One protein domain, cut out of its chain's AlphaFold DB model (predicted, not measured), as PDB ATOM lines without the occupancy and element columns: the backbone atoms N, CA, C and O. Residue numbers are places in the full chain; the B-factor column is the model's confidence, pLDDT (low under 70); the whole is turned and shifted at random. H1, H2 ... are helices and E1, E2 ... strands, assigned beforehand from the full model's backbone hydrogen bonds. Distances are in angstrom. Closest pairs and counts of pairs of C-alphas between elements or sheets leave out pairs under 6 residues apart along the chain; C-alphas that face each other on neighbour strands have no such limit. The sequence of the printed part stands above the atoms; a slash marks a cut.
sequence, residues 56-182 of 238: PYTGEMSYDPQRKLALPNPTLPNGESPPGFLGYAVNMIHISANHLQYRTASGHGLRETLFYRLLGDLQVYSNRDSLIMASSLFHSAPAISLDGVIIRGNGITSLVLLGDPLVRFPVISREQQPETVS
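Overview. This is residues 56 to 182 of the 238 residues of an uncharacterized protein of Cuscuta campestris (UniProt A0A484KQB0). Little regular structure: a small twisted sheet with H4 over one face stands toward one end, short H1 lies near the middle on the opposite face and packs on H3, H2 lies far out, and long loops, residues 56 to 84 and 160 to 182, make much of the rest. Along the chain, 127 printed residues hold E1 H1 H2 H3 E2 H4 E3 E4 E5, the class mixed, with 41 residues in named elements. The mixed sheet runs E1 E2 E3 E4 E5; the whole is compact, radius of gyration of the C-alphas 16.1 A, spans 42 by 35 by 27 A.

Arrangement. E3, E4 and E5, residues 143 to 145, 149 to 151 and 157 to 159, form a meander, each the antiparallel neighbour of the one before; N 143 and O 151 are 2.9 A apart, N 158 and O 150 2.8 A. E2, residues 123 to 125, H4, residues 128 to 135, and E3 form a right-handed strand-helix-strand unit, two parallel strands with a helix between; N 144 and O 123 are 2.8 A apart. E1, residues 85 to 88, is antiparallel to E2, N 86 and O 124 2.8 A apart. H1, residues 89 to 92, on the face opposite H4, touches H3, residues 111 to 119, the closest C-alphas Val 90 and Leu 119 at 5.7 A. H2, residues 97 to 100, is apart from H3, only just, at 8.2 A. H4 has every O i to N i+4 pair within hydrogen-bond range, H3 3 of 5; H1 and H2 are too short.

Along the chain. E1 begins at C-alpha 85 (23.115, -0.020, 28.766); E5 ends at C-alpha 159 (15.888, 8.356, 43.667). H4 is 10.2 A long, H3 9.9 A.

Size, cuts and confidence. The printed part has no cut and no long link. Residues 163 to 168 stand free. Confidence is under 70 for 137 to 140, 154 to 157, 159 to 163 and 173 to 182.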
ATOM      1  N   PRO A  56      16.333 -22.436  40.079       94.81
ATOM      2  CA  PRO A  56      17.430 -21.892  39.294       94.81
ATOM      3  C   PRO A  56      16.902 -21.169  38.050       94.81
ATOM      4  O   PRO A  56      15.802 -21.445  37.564       94.81
ATOM      5  N   TYR A  57      17.723 -20.278  37.503       95.94
ATOM      6  CA  TYR A  57      17.593 -19.801  36.135       95.94
ATOM      7  C   TYR A  57      17.720 -20.982  35.169       95.94
ATOM      8  O   TYR A  57      18.647 -21.784  35.271       95.94
ATOM      9  N   THR A  58      16.775 -21.087  34.237       93.88
ATOM     10  CA  THR A  58      16.669 -22.212  33.293       93.88
ATOM     11  C   THR A  58      17.080 -21.852  31.869       93.88
ATOM     12  O   THR A  58      16.926 -22.683  30.980       93.88
ATOM     13  N   GLY A  59      17.519 -20.617  31.623       93.44
ATOM     14  CA  GLY A  59      17.997 -20.215  30.303       93.44
ATOM     15  C   GLY A  59      19.447 -20.619  30.059       93.44
ATOM     16  O   GLY A  59      20.077 -21.315  30.858       93.44
ATOM     17  N   GLU A  60      19.976 -20.173  28.926       93.44
ATOM     18  CA  GLU A  60      21.302 -20.570  28.472       93.44
ATOM     19  C   GLU A  60      22.425 -19.876  29.250       93.44
ATOM     20  O   GLU A  60      22.298 -18.760  29.763       93.44
ATOM     21  N   MET A  61      23.564 -20.558  29.321       90.81
ATOM     22  CA  MET A  61      24.793 -20.022  29.891       90.81
ATOM     23  C   MET A  61      25.706 -19.572  28.755       90.81
ATOM     24  O   MET A  61      25.836 -20.248  27.739       90.81
ATOM     25  N   SER A  62      26.382 -18.446  28.943       89.38
ATOM     26  CA  SER A  62      27.449 -18.005  28.053       89.38
ATOM     27  C   SER A  62      28.675 -18.915  28.192       89.38
ATOM     28  O   SER A  62      28.967 -19.409  29.283       89.38
ATOM     29  N   TYR A  63      29.448 -19.060  27.112       82.81
ATOM     30  CA  TYR A  63      30.749 -19.751  27.095       82.81
ATOM     31  C   TYR A  63      31.868 -19.006  27.861       82.81
ATOM     32  O   TYR A  63      33.030 -19.401  27.817       82.81
ATOM     33  N   ASP A  64      31.534 -17.919  28.556       85.25
ATOM     34  CA  ASP A  64      32.453 -17.121  29.365       85.25
ATOM     35  C   ASP A  64      33.014 -17.926  30.571       85.25
ATOM     36  O   ASP A  64      32.246 -18.613  31.255       85.25
ATOM     37  N   PRO A  65      34.318 -17.817  30.905       84.94
ATOM     38  CA  PRO A  65      34.930 -18.525  32.040       84.94
ATOM     39  C   PRO A  65      34.286 -18.243  33.409       84.94
ATOM     40  O   PRO A  65      34.345 -19.076  34.312       84.94
ATOM     41  N   GLN A  66      33.639 -17.087  33.584       89.38
ATOM     42  CA  GLN A  66      32.855 -16.734  34.774       89.38
ATOM     43  C   GLN A  66      31.434 -17.322  34.760       89.38
ATOM     44  O   GLN A  66      30.626 -16.970  35.633       89.38
ATOM     45  N   ARG A  67      31.122 -18.196  33.790       89.81
ATOM     46  CA  ARG A  67      29.820 -18.844  33.574       89.81
ATOM     47  C   ARG A  67      28.684 -17.825  33.657       89.81
ATOM     48  O   ARG A  67      27.807 -17.932  34.512       89.81
ATOM     49  N   LYS A  68      28.760 -16.769  32.844       94.94
ATOM     50  CA  LYS A  68      27.738 -15.709  32.795       94.94
ATOM     51  C   LYS A  68      26.427 -16.247  32.216       94.94
ATOM     52  O   LYS A  68      26.440 -17.194  31.437       94.94
ATOM     53  N   LEU A  69      25.303 -15.640  32.581       96.12
ATOM     54  CA  LEU A  69      23.993 -15.966  32.009       96.12
ATOM     55  C   LEU A  69      23.882 -15.360  30.603       96.12
ATOM     56  O   LEU A  69      24.271 -14.203  30.416       96.12
ATOM     57  N   ALA A  70      23.348 -16.101  29.632       95.38
ATOM     58  CA  ALA A  70      23.082 -15.610  28.279       95.38
ATOM     59  C   ALA A  70      21.728 -14.878  28.230       95.38
ATOM     60  O   ALA A  70      20.758 -15.340  27.635       95.38
ATOM     61  N   LEU A  71      21.658 -13.735  28.916       92.62
ATOM     62  CA  LEU A  71      20.457 -12.901  28.945       92.62
ATOM     63  C   LEU A  71      20.354 -12.073  27.652       92.62
ATOM     64  O   LEU A  71      21.359 -11.488  27.236       92.62
ATOM     65  N   PRO A  72      19.172 -12.003  27.017       90.44
ATOM     66  CA  PRO A  72      18.990 -11.233  25.794       90.44
ATOM     67  C   PRO A  72      19.117  -9.743  26.096       90.44
ATOM     68  O   PRO A  72      18.440  -9.233  26.983       90.44
ATOM     69  N   ASN A  73      19.962  -9.031  25.353       89.44
ATOM     70  CA  ASN A  73      20.090  -7.589  25.536       89.44
ATOM     71  C   ASN A  73      18.768  -6.879  25.203       89.44
ATOM     72  O   ASN A  73      18.082  -7.282  24.259       89.44
ATOM     73  N   PRO A  74      18.425  -5.804  25.933       87.44
ATOM     74  CA  PRO A  74      17.274  -4.990  25.588       87.44
ATOM     75  C   PRO A  74      17.473  -4.370  24.201       87.44
ATOM     76  O   PRO A  74      18.576  -3.946  23.850       87.44
ATOM     77  N   THR A  75      16.396  -4.305  23.423       86.50
ATOM     78  CA  THR A  75      16.386  -3.712  22.085       86.50
ATOM     79  C   THR A  75      15.302  -2.652  21.983       86.50
ATOM     80  O   THR A  75      14.180  -2.809  22.466       86.50
ATOM     81  N   LEU A  76      15.665  -1.529  21.381       82.56
ATOM     82  CA  LEU A  76      14.762  -0.453  21.012       82.56
ATOM     83  C   LEU A  76      13.862  -0.908  19.841       82.56
ATOM     84  O   LEU A  76      14.221  -1.842  19.119       82.56
ATOM     85  N   PRO A  77      12.727  -0.231  19.571       81.56
ATOM     86  CA  PRO A  77      11.871  -0.548  18.421       81.56
ATOM     87  C   PRO A  77      12.583  -0.491  17.059       81.56
ATOM     88  O   PRO A  77      12.142  -1.129  16.109       81.56
ATOM     89  N   ASN A  78      13.683   0.262  16.960       82.50
ATOM     90  CA  ASN A  78      14.534   0.335  15.770       82.50
ATOM     91  C   ASN A  78      15.575  -0.808  15.683       82.50
ATOM     92  O   ASN A  78      16.345  -0.850  14.728       82.50
ATOM     93  N   GLY A  79      15.610  -1.722  16.657       82.62
ATOM     94  CA  GLY A  79      16.544  -2.849  16.733       82.62
ATOM     95  C   GLY A  79      17.884  -2.540  17.409       82.62
ATOM     96  O   GLY A  79      18.662  -3.461  17.650       82.62
ATOM     97  N   GLU A  80      18.164  -1.282  17.748       85.88
ATOM     98  CA  GLU A  80      19.414  -0.895  18.408       85.88
ATOM     99  C   GLU A  80      19.376  -1.173  19.917       85.88
ATOM    100  O   GLU A  80      18.315  -1.297  20.527       85.88
ATOM    101  N   SER A  81      20.546  -1.270  20.552       84.50
ATOM    102  CA  SER A  81      20.624  -1.360  22.014       84.50
ATOM    103  C   SER A  81      20.341   0.005  22.657       84.50
ATOM    104  O   SER A  81      20.849   1.015  22.163       84.50
ATOM    105  N   PRO A  82      19.591   0.064  23.774       87.25
ATOM    106  CA  PRO A  82      19.357   1.304  24.495       87.25
ATOM    107  C   PRO A  82      20.670   2.010  24.847       87.25
ATOM    108  O   PRO A  82      21.603   1.368  25.348       87.25
ATOM    109  N   PRO A  83      20.757   3.331  24.625       88.12
ATOM    110  CA  PRO A  83      21.969   4.075  24.909       88.12
ATOM    111  C   PRO A  83      22.320   3.958  26.391       88.12
ATOM    112  O   PRO A  83      21.471   4.117  27.265       88.12
ATOM    113  N   GLY A  84      23.595   3.701  26.673       90.75
ATOM    114  CA  GLY A  84      24.112   3.640  28.035       90.75
ATOM    115  C   GLY A  84      23.823   2.343  28.793       90.75
ATOM    116  O   GLY A  84      24.189   2.295  29.964       90.75
ATOM    117  N   PHE A  85      23.218   1.321  28.177       92.88
ATOM    118  CA  PHE A  85      23.115  -0.020  28.766       92.88
ATOM    119  C   PHE A  85      24.507  -0.655  28.923       92.88
ATOM    120  O   PHE A  85      25.285  -0.713  27.973       92.88
ATOM    121  N   LEU A  86      24.820  -1.136  30.127       94.56
ATOM    122  CA  LEU A  86      26.120  -1.723  30.478       94.56
ATOM    123  C   LEU A  86      26.065  -3.244  30.671       94.56
ATOM    124  O   LEU A  86      27.107  -3.888  30.793       94.56
ATOM    125  N   GLY A  87      24.866  -3.821  30.728       93.94
ATOM    126  CA  GLY A  87      24.652  -5.239  30.994       93.94
ATOM    127  C   GLY A  87      23.795  -5.495  32.229       93.94
ATOM    128  O   GLY A  87      23.227  -4.589  32.841       93.94
ATOM    129  N   TYR A  88      23.724  -6.768  32.604       95.25
ATOM    130  CA  TYR A  88      22.953  -7.238  33.751       95.25
ATOM    131  C   TYR A  88      23.806  -7.322  35.014       95.25
ATOM    132  O   TYR A  88      24.898  -7.897  34.990       95.25
ATOM    133  N   ALA A  89      23.279  -6.839  36.140       95.81
ATOM    134  CA  ALA A  89      23.972  -6.818  37.428       95.81
ATOM    135  C   ALA A  89      24.414  -8.223  37.872       95.81
ATOM    136  O   ALA A  89      25.524  -8.398  38.375       95.81
ATOM    137  N   VAL A  90      23.591  -9.248  37.608       96.06
ATOM    138  CA  VAL A  90      23.927 -10.650  37.905       96.06
ATOM    139  C   VAL A  90      25.206 -11.108  37.205       96.06
ATOM    140  O   VAL A  90      25.937 -11.913  37.772       96.06
ATOM    141  N   ASN A  91      25.524 -10.574  36.021       96.19
ATOM    142  CA  ASN A  91      26.730 -10.890  35.247       96.19
ATOM    143  C   ASN A  91      27.936 -10.003  35.599       96.19
ATOM    144  O   ASN A  91      29.051 -10.308  35.177       96.19
ATOM    145  N   MET A  92      27.734  -8.947  36.392       95.06
ATOM    146  CA  MET A  92      28.803  -8.063  36.874       95.06
ATOM    147  C   MET A  92      29.471  -8.580  38.153       95.06
ATOM    148  O   MET A  92      30.576  -8.160  38.486       95.06
ATOM    149  N   ILE A  93      28.835  -9.519  38.861       93.88
ATOM    150  CA  ILE A  93      29.443 -10.165  40.023       93.88
ATOM    151  C   ILE A  93      30.526 -11.135  39.558       93.88
ATOM    152  O   ILE A  93      30.248 -12.115  38.855       93.88
ATOM    153  N   HIS A  94      31.755 -10.883  40.000       92.88
ATOM    154  CA  HIS A  94      32.846 -11.836  39.873       92.88
ATOM    155  C   HIS A  94      32.721 -12.920  40.946       92.88
ATOM    156  O   HIS A  94      32.647 -12.628  42.141       92.88
ATOM    157  N   ILE A  95      32.744 -14.181  40.527       91.44
ATOM    158  CA  ILE A  95      32.706 -15.335  41.424       91.44
ATOM    159  C   ILE A  95      34.097 -15.970  41.399       91.44
ATOM    160  O   ILE A  95      34.643 -16.269  40.339       91.44
ATOM    161  N   SER A  96      34.700 -16.165  42.573       87.75
ATOM    162  CA  SER A  96      36.013 -16.820  42.669       87.75
ATOM    163  C   SER A  96      35.963 -18.245  42.108       87.75
ATOM    164  O   SER A  96      34.942 -18.916  42.273       87.75
ATOM    165  N   ALA A  97      37.077 -18.751  41.577       83.81
ATOM    166  CA  ALA A  97      37.171 -20.094  40.995       83.81
ATOM    167  C   ALA A  97      36.612 -21.211  41.902       83.81
ATOM    168  O   ALA A  97      35.866 -22.068  41.430       83.81
ATOM    169  N   ASN A  98      36.891 -21.159  43.211       83.06
ATOM    170  CA  ASN A  98      36.387 -22.137  44.186       83.06
ATOM    171  C   ASN A  98      34.853 -22.149  44.270       83.06
ATOM    172  O   ASN A  98      34.227 -23.199  44.371       83.06
ATOM    173  N   HIS A  99      34.242 -20.968  44.203       88.88
ATOM    174  CA  HIS A  99      32.793 -20.801  44.256       88.88
ATOM    175  C   HIS A  99      32.126 -21.021  42.886       88.88
ATOM    176  O   HIS A  99      30.956 -21.392  42.839       88.88
ATOM    177  N   LEU A 100      32.851 -20.863  41.771       88.00
ATOM    178  CA  LEU A 100      32.357 -21.201  40.427       88.00
ATOM    179  C   LEU A 100      32.159 -22.706  40.227       88.00
ATOM    180  O   LEU A 100      31.297 -23.099  39.441       88.00
ATOM    181  N   GLN A 101      32.929 -23.536  40.931       83.38
ATOM    182  CA  GLN A 101      32.792 -24.999  40.939       83.38
ATOM    183  C   GLN A 101      31.629 -25.487  41.802       83.38
ATOM    184  O   GLN A 101      31.176 -26.615  41.643       83.38
ATOM    185  N   TYR A 102      31.115 -24.653  42.708       88.81
ATOM    186  CA  TYR A 102      30.005 -25.057  43.562       88.81
ATOM    187  C   TYR A 102      28.809 -25.520  42.721       88.81
ATOM    188  O   TYR A 102      28.434 -24.863  41.745       88.81
ATOM    189  N   ARG A 103      28.196 -26.638  43.119       89.81
ATOM    190  CA  ARG A 103      26.963 -27.166  42.532       89.81
ATOM    191  C   ARG A 103      25.961 -27.515  43.630       89.81
ATOM    192  O   ARG A 103      26.330 -28.150  44.625       89.81
ATOM    193  N   THR A 104      24.708 -27.107  43.439       89.56
ATOM    194  CA  THR A 104      23.547 -27.592  44.198       89.56
ATOM    195  C   THR A 104      23.352 -29.090  43.977       89.56
ATOM    196  O   THR A 104      23.966 -29.683  43.084       89.56
ATOM    197  N   ALA A 105      22.472 -29.715  44.758       87.44
ATOM    198  CA  ALA A 105      22.075 -31.110  44.546       87.44
ATOM    199  C   ALA A 105      21.541 -31.366  43.122       87.44
ATOM    200  O   ALA A 105      21.765 -32.429  42.554       87.44
ATOM    201  N   SER A 106      20.897 -30.360  42.529       85.56
ATOM    202  CA  SER A 106      20.379 -30.349  41.157       85.56
ATOM    203  C   SER A 106      21.416 -29.987  40.083       85.56
ATOM    204  O   SER A 106      21.079 -29.940  38.906       85.56
ATOM    205  N   GLY A 107      22.680 -29.748  40.451       89.94
ATOM    206  CA  GLY A 107      23.751 -29.486  39.487       89.94
ATOM    207  C   GLY A 107      23.852 -28.033  39.008       89.94
ATOM    208  O   GLY A 107      24.498 -27.777  37.994       89.94
ATOM    209  N   HIS A 108      23.277 -27.072  39.733       92.50
ATOM    210  CA  HIS A 108      23.334 -25.648  39.388       92.50
ATOM    211  C   HIS A 108      24.376 -24.897  40.227       92.50
ATOM    212  O   HIS A 108      24.578 -25.175  41.405       92.50
ATOM    213  N   GLY A 109      25.069 -23.941  39.617       93.38
ATOM    214  CA  GLY A 109      26.014 -23.043  40.277       93.38
ATOM    215  C   GLY A 109      25.361 -21.853  40.980       93.38
ATOM    216  O   GLY A 109      24.144 -21.674  40.969       93.38
ATOM    217  N   LEU A 110      26.191 -21.020  41.615       95.50
ATOM    218  CA  LEU A 110      25.729 -19.873  42.406       95.50
ATOM    219  C   LEU A 110      25.156 -18.730  41.562       95.50
ATOM    220  O   LEU A 110      24.322 -17.974  42.065       95.50
ATOM    221  N   ARG A 111      25.601 -18.564  40.308       96.56
ATOM    222  CA  ARG A 111      25.134 -17.456  39.462       96.56
ATOM    223  C   ARG A 111      23.680 -17.667  39.076       96.56
ATOM    224  O   ARG A 111      22.853 -16.796  39.307       96.56
ATOM    225  N   GLU A 112      23.386 -18.850  38.561       95.75
ATOM    226  CA  GLU A 112      22.061 -19.285  38.138       95.75
ATOM    227  C   GLU A 112      21.109 -19.574  39.314       95.75
ATOM    228  O   GLU A 112      19.912 -19.706  39.096       95.75
ATOM    229  N   THR A 113      21.594 -19.629  40.561       95.62
ATOM    230  CA  THR A 113      20.756 -19.803  41.765       95.62
ATOM    231  C   THR A 113      20.736 -18.542  42.629       95.62
ATOM    232  O   THR A 113      19.866 -17.689  42.465       95.62
ATOM    233  N   LEU A 114      21.694 -18.401  43.545       95.56
ATOM    234  CA  LEU A 114      21.754 -17.341  44.550       95.56
ATOM    235  C   LEU A 114      21.716 -15.943  43.930       95.56
ATOM    236  O   LEU A 114      20.867 -15.131  44.294       95.56
ATOM    237  N   PHE A 115      22.630 -15.651  43.004       96.25
ATOM    238  CA  PHE A 115      22.757 -14.297  42.469       96.25
ATOM    239  C   PHE A 115      21.599 -13.935  41.548       96.25
ATOM    240  O   PHE A 115      21.110 -12.810  41.620       96.25
ATOM    241  N   TYR A 116      21.100 -14.881  40.752       96.12
ATOM    242  CA  TYR A 116      19.898 -14.658  39.959       96.12
ATOM    243  C   TYR A 116      18.651 -14.478  40.834       96.12
ATOM    244  O   TYR A 116      17.821 -13.630  40.541       96.12
ATOM    245  N   ARG A 117      18.523 -15.179  41.966       93.62
ATOM    246  CA  ARG A 117      17.415 -14.930  42.904       93.62
ATOM    247  C   ARG A 117      17.464 -13.528  43.518       93.62
ATOM    248  O   ARG A 117      16.413 -12.953  43.780       93.62
ATOM    249  N   LEU A 118      18.660 -12.998  43.772       93.25
ATOM    250  CA  LEU A 118      18.845 -11.680  44.389       93.25
ATOM    251  C   LEU A 118      18.723 -10.525  43.391       93.25
ATOM    252  O   LEU A 118      18.200  -9.471  43.744       93.25
ATOM    253  N   LEU A 119      19.241 -10.704  42.176       93.88
ATOM    254  CA  LEU A 119      19.371  -9.633  41.188       93.88
ATOM    255  C   LEU A 119      18.470  -9.825  39.969       93.88
ATOM    256  O   LEU A 119      18.149  -8.842  39.315       93.88
ATOM    257  N   GLY A 120      18.055 -11.049  39.660       92.62
ATOM    258  CA  GLY A 120      17.247 -11.374  38.484       92.62
ATOM    259  C   GLY A 120      17.782 -10.718  37.215       92.62
ATOM    260  O   GLY A 120      18.988 -10.724  36.952       92.62
ATOM    261  N   ASP A 121      16.869 -10.072  36.494       92.31
ATOM    262  CA  ASP A 121      17.137  -9.347  35.252       92.31
ATOM    263  C   ASP A 121      17.495  -7.868  35.485       92.31
ATOM    264  O   ASP A 121      17.259  -7.028  34.617       92.31
ATOM    265  N   LEU A 122      18.052  -7.521  36.654       93.06
ATOM    266  CA  LEU A 122      18.426  -6.146  36.991       93.06
ATOM    267  C   LEU A 122      19.424  -5.580  35.975       93.06
ATOM    268  O   LEU A 122      20.581  -6.006  35.913       93.06
ATOM    269  N   GLN A 123      18.976  -4.589  35.211       93.38
ATOM    270  CA  GLN A 123      19.779  -3.915  34.194       93.38
ATOM    271  C   GLN A 123      20.596  -2.774  34.803       93.38
ATOM    272  O   GLN A 123      20.147  -2.102  35.731       93.38
ATOM    273  N   VAL A 124      21.782  -2.520  34.258       94.62
ATOM    274  CA  VAL A 124      22.669  -1.444  34.712       94.62
ATOM    275  C   VAL A 124      22.918  -0.465  33.576       94.62
ATOM    276  O   VAL A 124      23.264  -0.867  32.465       94.62
ATOM    277  N   TYR A 125      22.772   0.822  33.873       93.69
ATOM    278  CA  TYR A 125      22.952   1.926  32.941       93.69
ATOM    279  C   TYR A 125      24.039   2.890  33.418       93.69
ATOM    280  O   TYR A 125      24.267   3.072  34.613       93.69
ATOM    281  N   SER A 126      24.710   3.531  32.467       94.25
ATOM    282  CA  SER A 126      25.802   4.470  32.744       94.25
ATOM    283  C   SER A 126      25.356   5.726  33.496       94.25
ATOM    284  O   SER A 126      26.082   6.198  34.363       94.25
ATOM    285  N   ASN A 127      24.172   6.255  33.183       91.81
ATOM    286  CA  ASN A 127      23.645   7.495  33.748       91.81
ATOM    287  C   ASN A 127      22.107   7.471  33.808       91.81
ATOM    288  O   ASN A 127      21.453   6.612  33.202       91.81
ATOM    289  N   ARG A 128      21.543   8.427  34.543       89.50
ATOM    290  CA  ARG A 128      20.107   8.610  34.755       89.50
ATOM    291  C   ARG A 128      19.332   8.844  33.464       89.50
ATOM    292  O   ARG A 128      18.258   8.270  33.318       89.50
ATOM    293  N   ASP A 129      19.832   9.669  32.551       89.25
ATOM    294  CA  ASP A 129      19.087  10.042  31.341       89.25
ATOM    295  C   ASP A 129      18.916   8.831  30.417       89.25
ATOM    296  O   ASP A 129      17.814   8.540  29.953       89.25
ATOM    297  N   SER A 130      19.988   8.053  30.250       89.62
ATOM    298  CA  SER A 130      19.982   6.752  29.581       89.62
ATOM    299  C   SER A 130      18.979   5.779  30.209       89.62
ATOM    300  O   SER A 130      18.187   5.167  29.492       89.62
ATOM    301  N   LEU A 131      18.975   5.662  31.542       88.88
ATOM    302  CA  LEU A 131      18.043   4.798  32.270       88.88
ATOM    303  C   LEU A 131      16.584   5.227  32.058       88.88
ATOM    304  O   LEU A 131      15.733   4.383  31.783       88.88
ATOM    305  N   ILE A 132      16.284   6.523  32.174       84.44
ATOM    306  CA  ILE A 132      14.923   7.055  32.021       84.44
ATOM    307  C   ILE A 132      14.424   6.833  30.592       84.44
ATOM    308  O   ILE A 132      13.306   6.344  30.417       84.44
ATOM    309  N   MET A 133      15.253   7.117  29.584       83.75
ATOM    310  CA  MET A 133      14.909   6.857  28.183       83.75
ATOM    311  C   MET A 133      14.646   5.375  27.913       83.75
ATOM    312  O   MET A 133      13.714   5.048  27.189       83.75
ATOM    313  N   ALA A 134      15.428   4.470  28.503       81.56
ATOM    314  CA  ALA A 134      15.194   3.036  28.358       81.56
ATOM    315  C   ALA A 134      13.953   2.562  29.138       81.56
ATOM    316  O   ALA A 134      13.235   1.671  28.691       81.56
ATOM    317  N   SER A 135      13.661   3.170  30.292       78.19
ATOM    318  CA  SER A 135      12.554   2.759  31.164       78.19
ATOM    319  C   SER A 135      11.170   2.944  30.540       78.19
ATOM    320  O   SER A 135      10.263   2.172  30.837       78.19
ATOM    321  N   SER A 136      11.008   3.920  29.640       71.31
ATOM    322  CA  SER A 136       9.759   4.121  28.895       71.31
ATOM    323  C   SER A 136       9.506   3.033  27.845       71.31
ATOM    324  O   SER A 136       8.390   2.916  27.347       71.31
ATOM    325  N   LEU A 137      10.524   2.229  27.522       69.19
ATOM    326  CA  LEU A 137      10.479   1.204  26.480       69.19
ATOM    327  C   LEU A 137      10.314  -0.209  27.047       69.19
ATOM    328  O   LEU A 137       9.728  -1.068  26.389       69.19
ATOM    329  N   PHE A 138      10.774  -0.451  28.277       67.44
ATOM    330  CA  PHE A 138      10.668  -1.756  28.930       67.44
ATOM    331  C   PHE A 138       9.709  -1.681  30.120       67.44
ATOM    332  O   PHE A 138      10.067  -1.280  31.227       67.44
ATOM    333  N   HIS A 139       8.462  -2.090  29.873       60.44
ATOM    334  CA  HIS A 139       7.359  -2.103  30.834       60.44
ATOM    335  C   HIS A 139       7.598  -3.079  31.999       60.44
ATOM    336  O   HIS A 139       7.006  -4.154  32.019       60.44
ATOM    337  N   SER A 140       8.375  -2.668  33.008       63.50
ATOM    338  CA  SER A 140       8.525  -3.290  34.348       63.50
ATOM    339  C   SER A 140       9.860  -3.971  34.652       63.50
ATOM    340  O   SER A 140       9.994  -4.527  35.744       63.50
ATOM    341  N   ALA A 141      10.863  -3.907  33.772       78.94
ATOM    342  CA  ALA A 141      12.180  -4.455  34.102       78.94
ATOM    343  C   ALA A 141      12.857  -3.612  35.204       78.94
ATOM    344  O   ALA A 141      12.892  -2.382  35.096       78.94
ATOM    345  N   PRO A 142      13.390  -4.233  36.272       88.88
ATOM    346  CA  PRO A 142      14.148  -3.508  37.274       88.88
ATOM    347  C   PRO A 142      15.478  -3.038  36.673       88.88
ATOM    348  O   PRO A 142      16.151  -3.780  35.953       88.88
ATOM    349  N   ALA A 143      15.876  -1.805  36.970       91.25
ATOM    350  CA  ALA A 143      17.072  -1.206  36.397       91.25
ATOM    351  C   ALA A 143      17.693  -0.151  37.324       91.25
ATOM    352  O   ALA A 143      16.996   0.484  38.115       91.25
ATOM    353  N   ILE A 144      19.008   0.033  37.235       92.56
ATOM    354  CA  ILE A 144      19.770   1.015  38.019       92.56
ATOM    355  C   ILE A 144      20.717   1.820  37.142       92.56
ATOM    356  O   ILE A 144      21.162   1.337  36.101       92.56
ATOM    357  N   SER A 145      21.081   3.017  37.591       92.56
ATOM    358  CA  SER A 145      22.142   3.827  36.994       92.56
ATOM    359  C   SER A 145      23.310   4.044  37.957       92.56
ATOM    360  O   SER A 145      23.139   4.039  39.179       92.56
ATOM    361  N   LEU A 146      24.513   4.253  37.414       92.44
ATOM    362  CA  LEU A 146      25.720   4.486  38.221       92.44
ATOM    363  C   LEU A 146      25.694   5.811  39.007       92.44
ATOM    364  O   LEU A 146      26.426   5.947  39.982       92.44
ATOM    365  N   ASP A 147      24.836   6.758  38.624       88.81
ATOM    366  CA  ASP A 147      24.579   8.012  39.347       88.81
ATOM    367  C   ASP A 147      23.473   7.895  40.419       88.81
ATOM    368  O   ASP A 147      23.092   8.896  41.027       88.81
ATOM    369  N   GLY A 148      22.992   6.677  40.709       84.12
ATOM    370  CA  GLY A 148      22.216   6.374  41.919       84.12
ATOM    371  C   GLY A 148      20.694   6.300  41.752       84.12
ATOM    372  O   GLY A 148      19.966   6.287  42.750       84.12
ATOM    373  N   VAL A 149      20.177   6.230  40.523       86.81
ATOM    374  CA  VAL A 149      18.739   6.018  40.283       86.81
ATOM    375  C   VAL A 149      18.421   4.528  40.286       86.81
ATOM    376  O   VAL A 149      19.130   3.734  39.672       86.81
ATOM    377  N   ILE A 150      17.336   4.140  40.964       88.62
ATOM    378  CA  ILE A 150      16.849   2.757  41.006       88.62
ATOM    379  C   ILE A 150      15.387   2.706  40.564       88.62
ATOM    380  O   ILE A 150      14.512   3.290  41.200       88.62
ATOM    381  N   ILE A 151      15.102   1.936  39.520       86.81
ATOM    382  CA  ILE A 151      13.758   1.578  39.070       86.81
ATOM    383  C   ILE A 151      13.504   0.137  39.507       86.81
ATOM    384  O   ILE A 151      14.189  -0.784  39.073       86.81
ATOM    385  N   ARG A 152      12.531  -0.077  40.396       79.25
ATOM    386  CA  ARG A 152      12.255  -1.403  40.984       79.25
ATOM    387  C   ARG A 152      11.308  -2.269  40.141       79.25
ATOM    388  O   ARG A 152      11.036  -3.401  40.525       79.25
ATOM    389  N   GLY A 153      10.822  -1.746  39.017       71.06
ATOM    390  CA  GLY A 153       9.743  -2.341  38.224       71.06
ATOM    391  C   GLY A 153       8.360  -1.810  38.626       71.06
ATOM    392  O   GLY A 153       8.217  -1.111  39.633       71.06
ATOM    393  N   ASN A 154       7.342  -2.096  37.806       64.75
ATOM    394  CA  ASN A 154       5.935  -1.713  38.022       64.75
ATOM    395  C   ASN A 154       5.701  -0.211  38.306       64.75
ATOM    396  O   ASN A 154       4.820   0.151  39.083       64.75
ATOM    397  N   GLY A 155       6.506   0.673  37.708       62.34
ATOM    398  CA  GLY A 155       6.360   2.128  37.845       62.34
ATOM    399  C   GLY A 155       6.927   2.736  39.136       62.34
ATOM    400  O   GLY A 155       6.821   3.945  39.327       62.34
ATOM    401  N   ILE A 156       7.567   1.949  40.011       67.31
ATOM    402  CA  ILE A 156       8.194   2.473  41.234       67.31
ATOM    403  C   ILE A 156       9.640   2.885  40.939       67.31
ATOM    404  O   ILE A 156      10.520   2.040  40.748       67.31
ATOM    405  N   THR A 157       9.893   4.194  40.971       67.00
ATOM    406  CA  THR A 157      11.239   4.776  40.871       67.00
ATOM    407  C   THR A 157      11.665   5.332  42.223       67.00
ATOM    408  O   THR A 157      10.956   6.121  42.840       67.00
ATOM    409  N   SER A 158      12.830   4.910  42.699       70.25
ATOM    410  CA  SER A 158      13.484   5.431  43.894       70.25
ATOM    411  C   SER A 158      14.703   6.240  43.467       70.25
ATOM    412  O   SER A 158      15.657   5.693  42.912       70.25
ATOM    413  N   LEU A 159      14.682   7.544  43.735       64.94
ATOM    414  CA  LEU A 159      15.888   8.356  43.667       64.94
ATOM    415  C   LEU A 159      16.629   8.151  44.981       64.94
ATOM    416  O   LEU A 159      16.148   8.579  46.032       64.94
ATOM    417  N   VAL A 160      17.744   7.429  44.948       62.62
ATOM    418  CA  VAL A 160      18.415   7.089  46.191       62.62
ATOM    419  C   VAL A 160      19.512   8.104  46.472       62.62
ATOM    420  O   VAL A 160      20.609   8.030  45.932       62.62
ATOM    421  N   LEU A 161      19.218   9.036  47.379       54.34
ATOM    422  CA  LEU A 161      20.240   9.794  48.099       54.34
ATOM    423  C   LEU A 161      20.861   8.836  49.137       54.34
ATOM    424  O   LEU A 161      20.499   8.850  50.311       54.34
ATOM    425  N   LEU A 162      21.678   7.874  48.692       58.03
ATOM    426  CA  LEU A 162      22.254   6.877  49.598       58.03
ATOM    427  C   LEU A 162      23.255   7.569  50.528       58.03
ATOM    428  O   LEU A 162      24.288   8.058  50.081       58.03
ATOM    429  N   GLY A 163      22.975   7.537  51.833       61.19
ATOM    430  CA  GLY A 163      24.050   7.520  52.820       61.19
ATOM    431  C   GLY A 163      24.930   6.288  52.597       61.19
ATOM    432  O   GLY A 163      24.475   5.286  52.037       61.19
ATOM    433  N   ASP A 164      26.192   6.366  53.014       71.44
ATOM    434  CA  ASP A 164      27.155   5.292  52.787       71.44
ATOM    435  C   ASP A 164      26.636   3.939  53.306       71.44
ATOM    436  O   ASP A 164      26.280   3.820  54.484       71.44
ATOM    437  N   PRO A 165      26.577   2.891  52.459       75.31
ATOM    438  CA  PRO A 165      26.095   1.594  52.897       75.31
ATOM    439  C   PRO A 165      27.066   0.995  53.919       75.31
ATOM    440  O   PRO A 165      28.271   0.933  53.677       75.31
ATOM    441  N   LEU A 166      26.519   0.484  55.028       82.06
ATOM    442  CA  LEU A 166      27.291  -0.161  56.100       82.06
ATOM    443  C   LEU A 166      28.077  -1.389  55.610       82.06
ATOM    444  O   LEU A 166      29.120  -1.726  56.162       82.06
ATOM    445  N   VAL A 167      27.571  -2.068  54.577       85.25
ATOM    446  CA  VAL A 167      28.180  -3.265  53.987       85.25
ATOM    447  C   VAL A 167      28.307  -3.060  52.484       85.25
ATOM    448  O   VAL A 167      27.328  -2.723  51.817       85.25
ATOM    449  N   ARG A 168      29.508  -3.292  51.952       88.88
ATOM    450  CA  ARG A 168      29.840  -3.181  50.526       88.88
ATOM    451  C   ARG A 168      30.328  -4.525  49.996       88.88
ATOM    452  O   ARG A 168      30.868  -5.329  50.753       88.88
ATOM    453  N   PHE A 169      30.148  -4.760  48.697       89.12
ATOM    454  CA  PHE A 169      30.774  -5.911  48.052       89.12
ATOM    455  C   PHE A 169      32.301  -5.762  48.090       89.12
ATOM    456  O   PHE A 169      32.801  -4.661  47.842       89.12
ATOM    457  N   PRO A 170      33.048  -6.839  48.391       88.88
ATOM    458  CA  PRO A 170      34.499  -6.806  48.312       88.88
ATOM    459  C   PRO A 170      34.937  -6.557  46.865       88.88
ATOM    460  O   PRO A 170      34.381  -7.133  45.928       88.88
ATOM    461  N   VAL A 171      35.937  -5.695  46.692       86.06
ATOM    462  CA  VAL A 171      36.522  -5.378  45.385       86.06
ATOM    463  C   VAL A 171      37.723  -6.284  45.157       86.06
ATOM    464  O   VAL A 171      38.551  -6.456  46.048       86.06
ATOM    465  N   ILE A 172      37.817  -6.858  43.962       78.12
ATOM    466  CA  ILE A 172      38.977  -7.642  43.541       78.12
ATOM    467  C   ILE A 172      39.880  -6.711  42.737       78.12
ATOM    468  O   ILE A 172      39.467  -6.191  41.698       78.12
ATOM    469  N   SER A 173      41.098  -6.483  43.225       68.31
ATOM    470  CA  SER A 173      42.111  -5.715  42.497       68.31
ATOM    471  C   SER A 173      42.524  -6.463  41.230       68.31
ATOM    472  O   SER A 173      42.605  -7.691  41.227       68.31
ATOM    473  N   ARG A 174      42.827  -5.734  40.150       59.84
ATOM    474  CA  ARG A 174      43.219  -6.330  38.856       59.84
ATOM    475  C   ARG A 174      44.456  -7.241  38.979       59.84
ATOM    476  O   ARG A 174      44.557  -8.219  38.255       59.84
ATOM    477  N   GLU A 175      45.331  -6.963  39.943       57.44
ATOM    478  CA  GLU A 175      46.537  -7.745  40.273       57.44
ATOM    479  C   GLU A 175      46.255  -9.039  41.060       57.44
ATOM    480  O   GLU A 175      47.096  -9.928  41.110       57.44
ATOM    481  N   GLN A 176      45.083  -9.145  41.691       54.66
ATOM    482  CA  GLN A 176      44.656 -10.299  42.490       54.66
ATOM    483  C   GLN A 176      43.689 -11.207  41.735       54.66
ATOM    484  O   GLN A 176      43.150 -12.144  42.329       54.66
ATOM    485  N   GLN A 177      43.428 -10.937  40.451       53.28
ATOM    486  CA  GLN A 177      42.756 -11.922  39.617       53.28
ATOM    487  C   GLN A 177      43.664 -13.150  39.598       53.28
ATOM    488  O   GLN A 177      44.779 -13.045  39.085       53.28
ATOM    489  N   PRO A 178      43.258 -14.279  40.211       50.84
ATOM    490  CA  PRO A 178      44.087 -15.464  40.165       50.84
ATOM    491  C   PRO A 178      44.338 -15.765  38.693       50.84
ATOM    492  O   PRO A 178      43.386 -15.744  37.903       50.84
ATOM    493  N   GLU A 179      45.603 -16.008  38.337       50.84
ATOM    494  CA  GLU A 179      45.942 -16.652  37.073       50.84
ATOM    495  C   GLU A 179      44.929 -17.770  36.888       50.84
ATOM    496  O   GLU A 179      44.749 -18.585  37.797       50.84
ATOM    497  N   THR A 180      44.159 -17.703  35.802       54.53
ATOM    498  CA  THR A 180      43.057 -18.616  35.511       54.53
ATOM    499  C   THR A 180      43.545 -20.037  35.745       54.53
ATOM    500  O   THR A 180      44.231 -20.600  34.895       54.53
ATOM    501  N   VAL A 181      43.234 -20.608  36.915       56.66
ATOM    502  CA  VAL A 181      43.490 -22.021  37.174       56.66
ATOM    503  C   VAL A 181      42.724 -22.723  36.076       56.66
ATOM    504  O   VAL A 181      41.513 -22.509  35.964       56.66
ATOM    505  N   SER A 182      43.452 -23.440  35.214       65.94
ATOM    506  CA  SER A 182      42.878 -24.005  33.998       65.94
ATOM    507  C   SER A 182      41.570 -24.701  34.352       65.94
ATOM    508  O   SER A 182      41.519 -25.513  35.283       65.94
TER     509      SER A 182